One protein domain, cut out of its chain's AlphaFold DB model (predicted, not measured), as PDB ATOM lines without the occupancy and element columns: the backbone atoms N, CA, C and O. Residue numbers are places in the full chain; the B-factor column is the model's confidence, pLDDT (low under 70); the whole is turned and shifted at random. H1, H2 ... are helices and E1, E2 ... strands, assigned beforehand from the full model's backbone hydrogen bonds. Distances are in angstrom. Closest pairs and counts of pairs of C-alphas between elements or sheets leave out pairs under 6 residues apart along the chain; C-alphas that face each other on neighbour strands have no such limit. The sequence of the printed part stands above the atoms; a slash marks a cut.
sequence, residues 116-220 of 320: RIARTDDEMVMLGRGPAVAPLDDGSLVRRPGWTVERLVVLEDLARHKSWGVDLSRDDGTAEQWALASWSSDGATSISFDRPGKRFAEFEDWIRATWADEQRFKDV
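Overview. This is residues 116 to 220 of the 320 residues of an uncharacterized protein of Nocardioides sp. Soil805 (UniProt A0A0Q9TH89). A twisted wall of four antiparallel strands, E3 to E6, has the helix H1 packed along one face and the small hairpin of E1 and E2 over the other. The last residues, 215 to 220, of which 215 to 218 belong to H1, stick out beyond the sheet. The printed part has 105 residues, with the order E1, E2, E3, E4, E5, E6, H1 along the chain, and its class is mixed, helices and strands. The larger sheet runs E3, E4, E5, E6 and the other is the antiparallel pair E1 and E2. The whole is compact, with a radius of gyration of the C-alphas of 13.5 A and spans of 40 by 34 by 19 A.

Along the chain. Residues 116 to 132 form a long stretch with no named element. E1, residues 133 to 135, begins with C-alpha 133 at (-18.066, 46.924, -6.167), and E2 is residues 141 to 143. E3, residues 147 to 158, begins with C-alpha 147 at (-23.754, 53.331, -5.442), measures 27.1 A and bends by 74 degrees at residue 150. E4, residues 161 to 170, measures 27.9 A, and E5, residues 176 to 184, measures 26.4 A. E6, residues 189 to 194, measures 17.4 A. H1, residues 203 to 218, measures 22.2 A and ends with C-alpha 218 at (3.140, 39.671, -5.449).

Arrangement. E3, E4, E5 and E6 form a meander, each strand the antiparallel neighbour of the one before, with E3 and E6 as edge strands. Within hydrogen-bond range are N 153 and O 165 between E3 and E4, 2.8 A, N 166 and O 179 between E4 and E5, 2.8 A, and N 180 and O 192 between E5 and E6, 2.9 A. H1 is on one face of this sheet, making two layers, a helix and a sheet, at a height over the sheet of 8.6 A. It lies over E4 and E5 and runs along the strands, at 26 degrees to E5 on the local plane. The closest C-alphas of E4 and H1 are those of Gly 165 and Ile 207, 6.2 A apart. In H1, 11 of 12 O i to N i+4 pairs are within hydrogen-bond range. In the hairpin of E1 and E2, N 134 and O 142 are 2.8 A apart. The closest C-alphas of E1 and E5 are those of Pro 135 and Trp 183, 6.1 A apart. Residues 116 to 117 pair in parallel with residues 142 to 143 of E2. E1 and H1 are apart.

Size, cuts and confidence. The C-alphas farthest apart, those of Asp 172 and Val 220, are 41.8 A apart. The printed part has no cut, and no link between named elements is long. The mean pLDDT of the printed part is 87.1, with values under 70 at residues 123 to 130, 216 to 217 and 219 to 220.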
ATOM      1  N   ARG A 116     -19.712  48.084 -14.849       88.81
ATOM      2  CA  ARG A 116     -21.136  47.908 -15.158       88.81
ATOM      3  C   ARG A 116     -21.994  47.887 -13.901       88.81
ATOM      4  O   ARG A 116     -21.558  47.490 -12.826       88.81
ATOM      5  N   ILE A 117     -23.258  48.275 -14.030       83.81
ATOM      6  CA  ILE A 117     -24.237  48.145 -12.940       83.81
ATOM      7  C   ILE A 117     -24.628  46.669 -12.787       83.81
ATOM      8  O   ILE A 117     -24.919  46.003 -13.788       83.81
ATOM      9  N   ALA A 118     -24.650  46.167 -11.548       81.94
ATOM     10  CA  ALA A 118     -25.115  44.818 -11.234       81.94
ATOM     11  C   ALA A 118     -26.564  44.619 -11.679       81.94
ATOM     12  O   ALA A 118     -27.450  45.432 -11.410       81.94
ATOM     13  N   ARG A 119     -26.787  43.495 -12.351       87.06
ATOM     14  CA  ARG A 119     -28.093  42.950 -12.707       87.06
ATOM     15  C   ARG A 119     -28.500  41.905 -11.672       87.06
ATOM     16  O   ARG A 119     -27.696  41.498 -10.841       87.06
ATOM     17  N   THR A 120     -29.739  41.429 -11.759       78.38
ATOM     18  CA  THR A 120     -30.283  40.408 -10.848       78.38
ATOM     19  C   THR A 120     -29.410  39.150 -10.775       78.38
ATOM     20  O   THR A 120     -29.200  38.622  -9.690       78.38
ATOM     21  N   ASP A 121     -28.820  38.718 -11.892       79.00
ATOM     22  CA  ASP A 121     -27.938  37.542 -11.910       79.00
ATOM     23  C   ASP A 121     -26.586  37.800 -11.209       79.00
ATOM     24  O   ASP A 121     -25.964  36.870 -10.698       79.00
ATOM     25  N   ASP A 122     -26.158  39.066 -11.102       78.44
ATOM     26  CA  ASP A 122     -24.936  39.473 -10.393       78.44
ATOM     27  C   ASP A 122     -25.160  39.644  -8.882       78.44
ATOM     28  O   ASP A 122     -24.202  39.715  -8.110       78.44
ATOM     29  N   GLU A 123     -26.417  39.694  -8.420       67.75
ATOM     30  CA  GLU A 123     -26.736  39.821  -6.990       67.75
ATOM     31  C   GLU A 123     -26.189  38.642  -6.180       67.75
ATOM     32  O   GLU A 123     -25.835  38.799  -5.009       67.75
ATOM     33  N   MET A 124     -26.053  37.477  -6.821       66.00
ATOM     34  CA  MET A 124     -25.398  36.314  -6.233       66.00
ATOM     35  C   MET A 124     -23.897  36.509  -6.004       66.00
ATOM     36  O   MET A 124     -23.375  35.942  -5.053       66.00
ATOM     37  N   VAL A 125     -23.208  37.314  -6.817       65.69
ATOM     38  CA  VAL A 125     -21.792  37.675  -6.599       65.69
ATOM     39  C   VAL A 125     -21.681  38.730  -5.487       65.69
ATOM     40  O   VAL A 125     -20.740  38.736  -4.697       65.69
ATOM     41  N   MET A 126     -22.703  39.577  -5.353       69.50
ATOM     42  CA  MET A 126     -22.785  40.682  -4.386       69.50
ATOM     43  C   MET A 126     -23.348  40.303  -2.995       69.50
ATOM     44  O   MET A 126     -23.537  41.191  -2.159       69.50
ATOM     45  N   LEU A 127     -23.627  39.013  -2.748       56.53
ATOM     46  CA  LEU A 127     -24.232  38.399  -1.545       56.53
ATOM     47  C   LEU A 127     -24.640  39.366  -0.407       56.53
ATOM     48  O   LEU A 127     -23.832  39.753   0.437       56.53
ATOM     49  N   GLY A 128     -25.937  39.688  -0.332       52.84
ATOM     50  CA  GLY A 128     -26.716  39.927   0.904       52.84
ATOM     51  C   GLY A 128     -26.452  41.180   1.754       52.84
ATOM     52  O   GLY A 128     -27.326  41.581   2.519       52.84
ATOM     53  N   ARG A 129     -25.279  41.796   1.641       56.62
ATOM     54  CA  ARG A 129     -24.835  43.092   2.204       56.62
ATOM     55  C   ARG A 129     -23.411  43.405   1.734       56.62
ATOM     56  O   ARG A 129     -22.728  44.210   2.355       56.62
ATOM     57  N   GLY A 130     -22.983  42.738   0.661       64.50
ATOM     58  CA  GLY A 130     -21.605  42.632   0.234       64.50
ATOM     59  C   GLY A 130     -20.994  43.945  -0.250       64.50
ATOM     60  O   GLY A 130     -21.490  45.039   0.045       64.50
ATOM     61  N   PRO A 131     -19.875  43.850  -0.961       79.56
ATOM     62  CA  PRO A 131     -19.109  45.023  -1.325       79.56
ATOM     63  C   PRO A 131     -19.890  45.959  -2.260       79.56
ATOM     64  O   PRO A 131     -20.833  45.547  -2.930       79.56
ATOM     65  N   ALA A 132     -19.551  47.250  -2.275       90.81
ATOM     66  CA  ALA A 132     -20.181  48.204  -3.192       90.81
ATOM     67  C   ALA A 132     -19.748  47.990  -4.658       90.81
ATOM     68  O   ALA A 132     -20.486  48.349  -5.576       90.81
ATOM     69  N   VAL A 133     -18.602  47.341  -4.869       93.19
ATOM     70  CA  VAL A 133     -18.066  46.924  -6.167       93.19
ATOM     71  C   VAL A 133     -17.512  45.502  -6.051       93.19
ATOM     72  O   VAL A 133     -17.124  45.096  -4.961       93.19
ATOM     73  N   ALA A 134     -17.482  44.728  -7.130       92.50
ATOM     74  CA  ALA A 134     -16.829  43.423  -7.169       92.50
ATOM     75  C   ALA A 134     -16.203  43.178  -8.550       92.50
ATOM     76  O   ALA A 134     -16.813  43.558  -9.551       92.50
ATOM     77  N   PRO A 135     -15.022  42.548  -8.636       92.56
ATOM     78  CA  PRO A 135     -14.512  42.026  -9.897       92.56
ATOM     79  C   PRO A 135     -15.326  40.815 -10.367       92.56
ATOM     80  O   PRO A 135     -15.845  40.041  -9.561       92.56
ATOM     81  N   LEU A 136     -15.431  40.662 -11.682       91.56
ATOM     82  CA  LEU A 136     -16.077  39.546 -12.363       91.56
ATOM     83  C   LEU A 136     -15.047  38.650 -13.046       91.56
ATOM     84  O   LEU A 136     -13.927  39.074 -13.315       91.56
ATOM     85  N   ASP A 137     -15.455  37.430 -13.396       90.06
ATOM     86  CA  ASP A 137     -14.594  36.429 -14.045       90.06
ATOM     87  C   ASP A 137     -14.038  36.873 -15.409       90.06
ATOM     88  O   ASP A 137     -13.055  36.311 -15.883       90.06
ATOM     89  N   ASP A 138     -14.655  37.872 -16.043       89.94
ATOM     90  CA  ASP A 138     -14.216  38.449 -17.316       89.94
ATOM     91  C   ASP A 138     -13.209  39.603 -17.159       89.94
ATOM     92  O   ASP A 138     -12.817  40.211 -18.155       89.94
ATOM     93  N   GLY A 139     -12.787  39.906 -15.928       90.94
ATOM     94  CA  GLY A 139     -11.873  41.005 -15.638       90.94
ATOM     95  C   GLY A 139     -12.520  42.384 -15.732       90.94
ATOM     96  O   GLY A 139     -11.802  43.370 -15.880       90.94
ATOM     97  N   SER A 140     -13.851  42.480 -15.658       93.12
ATOM     98  CA  SER A 140     -14.570  43.745 -15.466       93.12
ATOM     99  C   SER A 140     -14.998  43.941 -14.009       93.12
ATOM    100  O   SER A 140     -14.993  43.004 -13.207       93.12
ATOM    101  N   LEU A 141     -15.381  45.168 -13.650       93.69
ATOM    102  CA  LEU A 141     -15.984  45.469 -12.357       93.69
ATOM    103  C   LEU A 141     -17.504  45.563 -12.482       93.69
ATOM    104  O   LEU A 141     -18.053  46.124 -13.433       93.69
ATOM    105  N   VAL A 142     -18.200  45.092 -11.455       93.69
ATOM    106  CA  VAL A 142     -19.624  45.335 -11.271       93.69
ATOM    107  C   VAL A 142     -19.862  46.176 -10.024       93.69
ATOM    108  O   VAL A 142     -19.321  45.878  -8.963       93.69
ATOM    109  N   ARG A 143     -20.683  47.225 -10.132       93.69
ATOM    110  CA  ARG A 143     -21.113  48.051  -8.991       93.69
ATOM    111  C   ARG A 143     -22.516  47.689  -8.529       93.69
ATOM    112  O   ARG A 143     -23.400  47.412  -9.341       93.69
ATOM    113  N   ARG A 144     -22.744  47.739  -7.223       91.94
ATOM    114  CA  ARG A 144     -24.057  47.503  -6.617       91.94
ATOM    115  C   ARG A 144     -25.022  48.660  -6.936       91.94
ATOM    116  O   ARG A 144     -24.593  49.810  -6.911       91.94
ATOM    117  N   PRO A 145     -26.328  48.409  -7.162       91.00
ATOM    118  CA  PRO A 145     -27.302  49.488  -7.313       91.00
ATOM    119  C   PRO A 145     -27.352  50.397  -6.073       91.00
ATOM    120  O   PRO A 145     -27.235  49.920  -4.940       91.00
ATOM    121  N   GLY A 146     -27.552  51.701  -6.281       91.31
ATOM    122  CA  GLY A 146     -27.546  52.697  -5.203       91.31
ATOM    123  C   GLY A 146     -26.152  53.202  -4.811       91.31
ATOM    124  O   GLY A 146     -26.021  53.843  -3.766       91.31
ATOM    125  N   TRP A 147     -25.122  52.846  -5.583       94.69
ATOM    126  CA  TRP A 147     -23.754  53.331  -5.442       94.69
ATOM    127  C   TRP A 147     -23.267  53.923  -6.763       94.69
ATOM    128  O   TRP A 147     -23.498  53.351  -7.834       94.69
ATOM    129  N   THR A 148     -22.532  55.020  -6.651       93.94
ATOM    130  CA  THR A 148     -21.897  55.749  -7.744       93.94
ATOM    131  C   THR A 148     -20.381  55.585  -7.634       93.94
ATOM    132  O   THR A 148     -19.833  55.594  -6.530       93.94
ATOM    133  N   VAL A 149     -19.702  55.379  -8.770       94.44
ATOM    134  CA  VAL A 149     -18.233  55.390  -8.810       94.44
ATOM    135  C   VAL A 149     -17.804  56.824  -9.072       94.44
ATOM    136  O   VAL A 149     -17.977  57.339 -10.169       94.44
ATOM    137  N   GLU A 150     -17.260  57.476  -8.055       94.06
ATOM    138  CA  GLU A 150     -16.781  58.856  -8.173       94.06
ATOM    139  C   GLU A 150     -15.433  58.907  -8.892       94.06
ATOM    140  O   GLU A 150     -15.123  59.851  -9.622       94.06
ATOM    141  N   ARG A 151     -14.614  57.866  -8.690       93.19
ATOM    142  CA  ARG A 151     -13.298  57.740  -9.308       93.19
ATOM    143  C   ARG A 151     -12.918  56.282  -9.509       93.19
ATOM    144  O   ARG A 151     -13.139  55.444  -8.638       93.19
ATOM    145  N   LEU A 152     -12.273  56.007 -10.636       94.06
ATOM    146  CA  LEU A 152     -11.677  54.716 -10.949       94.06
ATOM    147  C   LEU A 152     -10.236  54.921 -11.411       94.06
ATOM    148  O   LEU A 152      -9.968  55.758 -12.271       94.06
ATOM    149  N   VAL A 153      -9.320  54.142 -10.848       93.44
ATOM    150  CA  VAL A 153      -7.909  54.105 -11.229       93.44
ATOM    151  C   VAL A 153      -7.546  52.671 -11.567       93.44
ATOM    152  O   VAL A 153      -7.614  51.800 -10.703       93.44
ATOM    153  N   VAL A 154      -7.119  52.427 -12.803       94.19
ATOM    154  CA  VAL A 154      -6.521  51.146 -13.188       94.19
ATOM    155  C   VAL A 154      -5.063  51.158 -12.743       94.19
ATOM    156  O   VAL A 154      -4.263  51.948 -13.238       94.19
ATOM    157  N   LEU A 155      -4.734  50.316 -11.767       91.88
ATOM    158  CA  LEU A 155      -3.392  50.244 -11.185       91.88
ATOM    159  C   LEU A 155      -2.487  49.297 -11.968       91.88
ATOM    160  O   LEU A 155      -1.287  49.525 -12.085       91.88
ATOM    161  N   GLU A 156      -3.083  48.236 -12.508       92.44
ATOM    162  CA  GLU A 156      -2.411  47.226 -13.310       92.44
ATOM    163  C   GLU A 156      -3.397  46.651 -14.320       92.44
ATOM    164  O   GLU A 156      -4.523  46.321 -13.951       92.44
ATOM    165  N   ASP A 157      -2.967  46.533 -15.577       93.19
ATOM    166  CA  ASP A 157      -3.745  45.949 -16.671       93.19
ATOM    167  C   ASP A 157      -2.853  45.003 -17.481       93.19
ATOM    168  O   ASP A 157      -2.223  45.368 -18.478       93.19
ATOM    169  N   LEU A 158      -2.731  43.777 -16.981       89.75
ATOM    170  CA  LEU A 158      -2.024  42.689 -17.637       89.75
ATOM    171  C   LEU A 158      -3.035  41.699 -18.215       89.75
ATOM    172  O   LEU A 158      -4.114  41.477 -17.677       89.75
ATOM    173  N   ALA A 159      -2.636  40.981 -19.267       88.38
ATOM    174  CA  ALA A 159      -3.506  40.026 -19.966       88.38
ATOM    175  C   ALA A 159      -4.133  38.936 -19.069       88.38
ATOM    176  O   ALA A 159      -5.078  38.269 -19.484       88.38
ATOM    177  N   ARG A 160      -3.572  38.700 -17.878       90.44
ATOM    178  CA  ARG A 160      -4.024  37.682 -16.919       90.44
ATOM    179  C   ARG A 160      -4.298  38.224 -15.522       90.44
ATOM    180  O   ARG A 160      -4.636  37.430 -14.651       90.44
ATOM    181  N   HIS A 161      -4.109  39.520 -15.308       91.69
ATOM    182  CA  HIS A 161      -4.235  40.129 -13.996       91.69
ATOM    183  C   HIS A 161      -4.618  41.596 -14.137       91.69
ATOM    184  O   HIS A 161      -3.989  42.323 -14.904       91.69
ATOM    185  N   LYS A 162      -5.619  42.035 -13.381       94.44
ATOM    186  CA  LYS A 162      -6.077  43.420 -13.408       94.44
ATOM    187  C   LYS A 162      -6.396  43.904 -12.003       94.44
ATOM    188  O   LYS A 162      -6.932  43.141 -11.205       94.44
ATOM    189  N   SER A 163      -6.035  45.147 -11.697       94.00
ATOM    190  CA  SER A 163      -6.254  45.755 -10.382       94.00
ATOM    191  C   SER A 163      -6.784  47.179 -10.502       94.00
ATOM    192  O   SER A 163      -6.354  47.943 -11.369       94.00
ATOM    193  N   TRP A 164      -7.686  47.545  -9.593       96.38
ATOM    194  CA  TRP A 164      -8.384  48.825  -9.588       96.38
ATOM    195  C   TRP A 164      -8.427  49.449  -8.204       96.38
ATOM    196  O   TRP A 164      -8.825  48.797  -7.242       96.38
ATOM    197  N   GLY A 165      -8.147  50.745  -8.135       95.75
ATOM    198  CA  GLY A 165      -8.627  51.603  -7.060       95.75
ATOM    199  C   GLY A 165      -9.977  52.204  -7.426       95.75
ATOM    200  O   GLY A 165     -10.120  52.780  -8.504       95.75
ATOM    201  N   VAL A 166     -10.951  52.125  -6.525       95.81
ATOM    202  CA  VAL A 166     -12.316  52.616  -6.746       95.81
ATOM    203  C   VAL A 166     -12.741  53.514  -5.587       95.81
ATOM    204  O   VAL A 166     -12.725  53.078  -4.437       95.81
ATOM    205  N   ASP A 167     -13.136  54.749  -5.882       96.00
ATOM    206  CA  ASP A 167     -13.804  55.652  -4.942       96.00
ATOM    207  C   ASP A 167     -15.314  55.586  -5.176       96.00
ATOM    208  O   ASP A 167     -15.791  55.772  -6.301       96.00
ATOM    209  N   LEU A 168     -16.063  55.252  -4.131       95.56
ATOM    210  CA  LEU A 168     -17.475  54.909  -4.190       95.56
ATOM    211  C   LEU A 168     -18.255  55.794  -3.228       95.56
ATOM    212  O   LEU A 168     -17.985  55.815  -2.026       95.56
ATOM    213  N   SER A 169     -19.305  56.431  -3.730       95.19
ATOM    214  CA  SER A 169     -20.297  57.117  -2.907       95.19
ATOM    215  C   SER A 169     -21.629  56.384  -2.996       95.19
ATOM    216  O   SER A 169     -21.952  55.709  -3.977       95.19
ATOM    217  N   ARG A 170     -22.417  56.465  -1.933       94.75
ATOM    218  CA  ARG A 170     -23.791  55.980  -1.953       94.75
ATOM    219  C   ARG A 170     -24.691  57.087  -2.492       94.75
ATOM    220  O   ARG A 170     -24.557  58.227  -2.061       94.75
ATOM    221  N   ASP A 171     -25.647  56.755  -3.357       93.06
ATOM    222  CA  ASP A 171     -26.481  57.753  -4.057       93.06
ATOM    223  C   ASP A 171     -27.310  58.635  -3.098       93.06
ATOM    224  O   ASP A 171     -27.720  59.744  -3.433       93.06
ATOM    225  N   ASP A 172     -27.566  58.144  -1.882       93.75
ATOM    226  CA  ASP A 172     -28.252  58.874  -0.811       93.75
ATOM    227  C   ASP A 172     -27.318  59.776   0.028       93.75
ATOM    228  O   ASP A 172     -27.769  60.417   0.979       93.75
ATOM    229  N   GLY A 173     -26.022  59.812  -0.298       92.31
ATOM    230  CA  GLY A 173     -24.979  60.561   0.402       92.31
ATOM    231  C   GLY A 173     -24.659  60.037   1.807       92.31
ATOM    232  O   GLY A 173     -24.012  60.733   2.589       92.31
ATOM    233  N   THR A 174     -25.143  58.847   2.184       90.75
ATOM    234  CA  THR A 174     -24.996  58.338   3.560       90.75
ATOM    235  C   THR A 174     -23.682  57.613   3.816       90.75
ATOM    236  O   THR A 174     -23.330  57.391   4.978       90.75
ATOM    237  N   ALA A 175     -22.970  57.219   2.760       89.94
ATOM    238  CA  ALA A 175     -21.722  56.488   2.873       89.94
ATOM    239  C   ALA A 175     -20.771  56.815   1.723       89.94
ATOM    240  O   ALA A 175     -21.195  57.005   0.587       89.94
ATOM    241  N   GLU A 176     -19.488  56.797   2.056       93.69
ATOM    242  CA  GLU A 176     -18.374  56.809   1.118       93.69
ATOM    243  C   GLU A 176     -17.464  55.627   1.465       93.69
ATOM    244  O   GLU A 176     -17.332  55.246   2.640       93.69
ATOM    245  N   GLN A 177     -16.881  55.014   0.444       94.12
ATOM    246  CA  GLN A 177     -16.046  53.833   0.565       94.12
ATOM    247  C   GLN A 177     -14.971  53.855  -0.516       94.12
ATOM    248  O   GLN A 177     -15.251  54.123  -1.676       94.12
ATOM    249  N   TRP A 178     -13.753  53.502  -0.141       96.06
ATOM    250  CA  TRP A 178     -12.687  53.211  -1.083       96.06
ATOM    251  C   TRP A 178     -12.524  51.702  -1.199       96.06
ATOM    252  O   TRP A 178     -12.670  50.993  -0.201       96.06
ATOM    253  N   ALA A 179     -12.267  51.204  -2.404       95.19
ATOM    254  CA  ALA A 179     -12.080  49.788  -2.681       95.19
ATOM    255  C   ALA A 179     -10.834  49.552  -3.534       95.19
ATOM    256  O   ALA A 179     -10.572  50.302  -4.470       95.19
ATOM    257  N   LEU A 180     -10.061  48.525  -3.193       94.69
ATOM    258  CA  LEU A 180      -8.949  48.031  -3.997       94.69
ATOM    259  C   LEU A 180      -9.345  46.624  -4.402       94.69
ATOM    260  O   LEU A 180      -9.473  45.748  -3.546       94.69
ATOM    261  N   ALA A 181      -9.639  46.457  -5.682       94.56
ATOM    262  CA  ALA A 181     -10.101  45.207  -6.258       94.56
ATOM    263  C   ALA A 181      -9.016  44.647  -7.165       94.56
ATOM    264  O   ALA A 181      -8.423  45.399  -7.937       94.56
ATOM    265  N   SER A 182      -8.804  43.338  -7.131       93.94
ATOM    266  CA  SER A 182      -7.952  42.656  -8.095       93.94
ATOM    267  C   SER A 182      -8.609  41.384  -8.621       93.94
ATOM    268  O   SER A 182      -9.403  40.723  -7.947       93.94
ATOM    269  N   TRP A 183      -8.313  41.080  -9.879       94.88
ATOM    270  CA  TRP A 183      -8.802  39.931 -10.622       94.88
ATOM    271  C   TRP A 183      -7.634  39.229 -11.302       94.88
ATOM    272  O   TRP A 183      -6.708  39.872 -11.800       94.88
ATOM    273  N   SER A 184      -7.704  37.907 -11.365       92.56
ATOM    274  CA  SER A 184      -6.792  37.059 -12.114       92.56
ATOM    275  C   SER A 184      -7.569  36.106 -13.020       92.56
ATOM    276  O   SER A 184      -8.649  35.623 -12.685       92.56
ATOM    277  N   SER A 185      -6.987  35.797 -14.180       91.44
ATOM    278  CA  SER A 185      -7.586  34.917 -15.198       91.44
ATOM    279  C   SER A 185      -7.812  33.465 -14.757       91.44
ATOM    280  O   SER A 185      -8.479  32.711 -15.462       91.44
ATOM    281  N   ASP A 186      -7.259  33.056 -13.616       90.25
ATOM    282  CA  ASP A 186      -7.540  31.767 -12.972       90.25
ATOM    283  C   ASP A 186      -8.815  31.785 -12.104       90.25
ATOM    284  O   ASP A 186      -9.161  30.770 -11.500       90.25
ATOM    285  N   GLY A 187      -9.526  32.917 -12.070       87.06
ATOM    286  CA  GLY A 187     -10.738  33.132 -11.285       87.06
ATOM    287  C   GLY A 187     -10.471  33.647  -9.870       87.06
ATOM    288  O   GLY A 187     -11.422  33.881  -9.123       87.06
ATOM    289  N   ALA A 188      -9.206  33.841  -9.476       85.06
ATOM    290  CA  ALA A 188      -8.903  34.463  -8.197       85.06
ATOM    291  C   ALA A 188      -9.319  35.938  -8.226       85.06
ATOM    292  O   ALA A 188      -8.944  36.704  -9.116       85.06
ATOM    293  N   THR A 189     -10.098  36.335  -7.228       87.62
ATOM    294  CA  THR A 189     -10.503  37.721  -7.019       87.62
ATOM    295  C   THR A 189     -10.194  38.122  -5.591       87.62
ATOM    296  O   THR A 189     -10.362  37.334  -4.659       87.62
ATOM    297  N   SER A 190      -9.740  39.354  -5.414       86.81
ATOM    298  CA  SER A 190      -9.551  39.943  -4.098       86.81
ATOM    299  C   SER A 190     -10.195  41.319  -4.069       86.81
ATOM    300  O   SER A 190     -10.308  41.999  -5.092       86.81
ATOM    301  N   ILE A 191     -10.686  41.708  -2.897       90.25
ATOM    302  CA  ILE A 191     -11.195  43.052  -2.709       90.25
ATOM    303  C   ILE A 191     -11.027  43.484  -1.257       90.25
ATOM    304  O   ILE A 191     -11.444  42.779  -0.336       90.25
ATOM    305  N   SER A 192     -10.431  44.652  -1.063       88.12
ATOM    306  CA  SER A 192     -10.301  45.305   0.235       88.12
ATOM    307  C   SER A 192     -11.029  46.644   0.223       88.12
ATOM    308  O   SER A 192     -11.234  47.239  -0.836       88.12
ATOM    309  N   PHE A 193     -11.455  47.105   1.402       89.81
ATOM    310  CA  PHE A 193     -12.179  48.365   1.541       89.81
ATOM    311  C   PHE A 193     -11.638  49.215   2.672       89.81
ATOM    312  O   PHE A 193     -11.270  48.701   3.729       89.81
ATOM    313  N   ASP A 194     -11.738  50.524   2.495       89.38
ATOM    314  CA  ASP A 194     -11.575  51.481   3.576       89.38
ATOM    315  C   ASP A 194     -12.636  52.588   3.505       89.38
ATOM    316  O   ASP A 194     -13.403  52.689   2.547       89.38
ATOM    317  N   ARG A 195     -12.731  53.401   4.558       89.50
ATOM    318  CA  ARG A 195     -13.564  54.606   4.575       89.50
ATOM    319  C   ARG A 195     -12.683  55.851   4.501       89.50
ATOM    320  O   ARG A 195     -11.664  55.894   5.202       89.50
ATOM    321  N   PRO A 196     -13.120  56.897   3.782       89.69
ATOM    322  CA  PRO A 196     -12.447  58.187   3.819       89.69
ATOM    323  C   PRO A 196     -12.253  58.693   5.251       89.69
ATOM    324  O   PRO A 196     -13.135  58.578   6.112       89.69
ATOM    325  N   GLY A 197     -11.076  59.252   5.527       82.94
ATOM    326  CA  GLY A 197     -10.754  59.857   6.818       82.94
ATOM    327  C   GLY A 197     -10.505  58.870   7.963       82.94
ATOM    328  O   GLY A 197     -10.486  59.301   9.121       82.94
ATOM    329  N   LYS A 198     -10.330  57.567   7.681       82.25
ATOM    330  CA  LYS A 198      -9.837  56.596   8.672       82.25
ATOM    331  C   LYS A 198      -8.332  56.775   8.891       82.25
ATOM    332  O   LYS A 198      -7.946  57.431   9.854       82.25
ATOM    333  N   ARG A 199      -7.500  56.214   8.005       80.88
ATOM    334  CA  ARG A 199      -6.033  56.365   8.031       80.88
ATOM    335  C   ARG A 199      -5.543  57.462   7.090       80.88
ATOM    336  O   ARG A 199      -4.580  58.151   7.408       80.88
ATOM    337  N   PHE A 200      -6.223  57.641   5.963       87.50
ATOM    338  CA  PHE A 200      -5.858  58.613   4.940       87.50
ATOM    339  C   PHE A 200      -7.000  59.605   4.735       87.50
ATOM    340  O   PHE A 200      -8.177  59.256   4.864       87.50
ATOM    341  N   ALA A 201      -6.638  60.854   4.458       88.75
ATOM    342  CA  ALA A 201      -7.597  61.911   4.157       88.75
ATOM    343  C   ALA A 201      -8.027  61.889   2.685       88.75
ATOM    344  O   ALA A 201      -9.162  62.250   2.389       88.75
ATOM    345  N   GLU A 202      -7.139  61.438   1.797       93.62
ATOM    346  CA  GLU A 202      -7.312  61.474   0.346       93.62
ATOM    347  C   GLU A 202      -7.203  60.069  -0.255       93.62
ATOM    348  O   GLU A 202      -6.433  59.228   0.224       93.62
ATOM    349  N   PHE A 203      -7.982  59.827  -1.310       94.44
ATOM    350  CA  PHE A 203      -8.043  58.543  -2.006       94.44
ATOM    351  C   PHE A 203      -6.698  58.183  -2.647       94.44
ATOM    352  O   PHE A 203      -6.281  57.031  -2.608       94.44
ATOM    353  N   GLU A 204      -5.994  59.169  -3.198       94.25
ATOM    354  CA  GLU A 204      -4.700  59.018  -3.863       94.25
ATOM    355  C   GLU A 204      -3.614  58.522  -2.904       94.25
ATOM    356  O   GLU A 204      -2.800  57.667  -3.260       94.25
ATOM    357  N   ASP A 205      -3.610  59.029  -1.672       90.88
ATOM    358  CA  ASP A 205      -2.668  58.587  -0.647       90.88
ATOM    359  C   ASP A 205      -3.005  57.180  -0.159       90.88
ATOM    360  O   ASP A 205      -2.109  56.348   0.008       90.88
ATOM    361  N   TRP A 206      -4.298  56.899   0.019       93.69
ATOM    362  CA  TRP A 206      -4.761  55.567   0.380       93.69
ATOM    363  C   TRP A 206      -4.416  54.534  -0.691       93.69
ATOM    364  O   TRP A 206      -3.840  53.499  -0.355       93.69
ATOM    365  N   ILE A 207      -4.707  54.802  -1.968       94.38
ATOM    366  CA  ILE A 207      -4.456  53.833  -3.036       94.38
ATOM    367  C   ILE A 207      -2.962  53.630  -3.253       94.38
ATOM    368  O   ILE A 207      -2.535  52.495  -3.412       94.38
ATOM    369  N   ARG A 208      -2.140  54.688  -3.168       90.19
ATOM    370  CA  ARG A 208      -0.680  54.562  -3.270       90.19
ATOM    371  C   ARG A 208      -0.122  53.673  -2.163       90.19
ATOM    372  O   ARG A 208       0.706  52.813  -2.445       90.19
ATOM    373  N   ALA A 209      -0.563  53.877  -0.922       83.75
ATOM    374  CA  ALA A 209      -0.114  53.074   0.210       83.75
ATOM    375  C   ALA A 209      -0.600  51.621   0.105       83.75
ATOM    376  O   ALA A 209       0.200  50.699   0.200       83.75
ATOM    377  N   THR A 210      -1.892  51.426  -0.157       86.06
ATOM    378  CA  THR A 210      -2.511  50.093  -0.197       86.06
ATOM    379  C   THR A 210      -2.004  49.276  -1.387       86.06
ATOM    380  O   THR A 210      -1.719  48.093  -1.244       86.06
ATOM    381  N   TRP A 211      -1.816  49.905  -2.548       89.62
ATOM    382  CA  TRP A 211      -1.240  49.251  -3.722       89.62
ATOM    383  C   TRP A 211       0.232  48.892  -3.537       89.62
ATOM    384  O   TRP A 211       0.653  47.817  -3.951       89.62
ATOM    385  N   ALA A 212       1.019  49.770  -2.905       83.88
ATOM    386  CA  ALA A 212       2.401  49.448  -2.566       83.88
ATOM    387  C   ALA A 212       2.468  48.238  -1.624       83.88
ATOM    388  O   ALA A 212       3.327  47.381  -1.811       83.88
ATOM    389  N   ASP A 213       1.550  48.145  -0.659       76.06
ATOM    390  CA  ASP A 213       1.440  46.977   0.210       76.06
ATOM    391  C   ASP A 213       1.038  45.719  -0.589       76.06
ATOM    392  O   ASP A 213       1.676  44.686  -0.418       76.06
ATOM    393  N   GLU A 214       0.073  45.788  -1.520       82.12
ATOM    394  CA  GLU A 214      -0.308  44.642  -2.376       82.12
ATOM    395  C   GLU A 214       0.843  44.163  -3.277       82.12
ATOM    396  O   GLU A 214       1.097  42.963  -3.377       82.12
ATOM    397  N   GLN A 215       1.570  45.086  -3.913       81.31
ATOM    398  CA  GLN A 215       2.691  44.746  -4.795       81.31
ATOM    399  C   GLN A 215       3.816  44.021  -4.055       81.31
ATOM    400  O   GLN A 215       4.393  43.082  -4.596       81.31
ATOM    401  N   ARG A 216       4.061  44.359  -2.783       68.50
ATOM    402  CA  ARG A 216       5.040  43.629  -1.963       68.50
ATOM    403  C   ARG A 216       4.697  42.149  -1.800       68.50
ATOM    404  O   ARG A 216       5.605  41.330  -1.734       68.50
ATOM    405  N   PHE A 217       3.412  41.791  -1.759       66.00
ATOM    406  CA  PHE A 217       3.000  40.390  -1.646       66.00
ATOM    407  C   PHE A 217       3.095  39.623  -2.970       66.00
ATOM    408  O   PHE A 217       3.221  38.399  -2.944       66.00
ATOM    409  N   LYS A 218       3.054  40.308  -4.121       70.31
ATOM    410  CA  LYS A 218       3.140  39.671  -5.449       70.31
ATOM    411  C   LYS A 218       4.544  39.176  -5.791       70.31
ATOM    412  O   LYS A 218       4.669  38.183  -6.501       70.31
ATOM    413  N   ASP A 219       5.576  39.835  -5.268       68.88
ATOM    414  CA  ASP A 219       6.974  39.481  -5.535       68.88
ATOM    415  C   ASP A 219       7.466  38.263  -4.729       68.88
ATOM    416  O   ASP A 219       8.577  37.780  -4.951       68.88
ATOM    417  N   VAL A 220       6.656  37.733  -3.805       60.22
ATOM    418  CA  VAL A 220       7.009  36.532  -3.042       60.22
ATOM    419  C   VAL A 220       6.632  35.287  -3.847       60.22
ATOM    420  O   VAL A 220       5.452  34.968  -4.003       60.22
TER     421      VAL A 220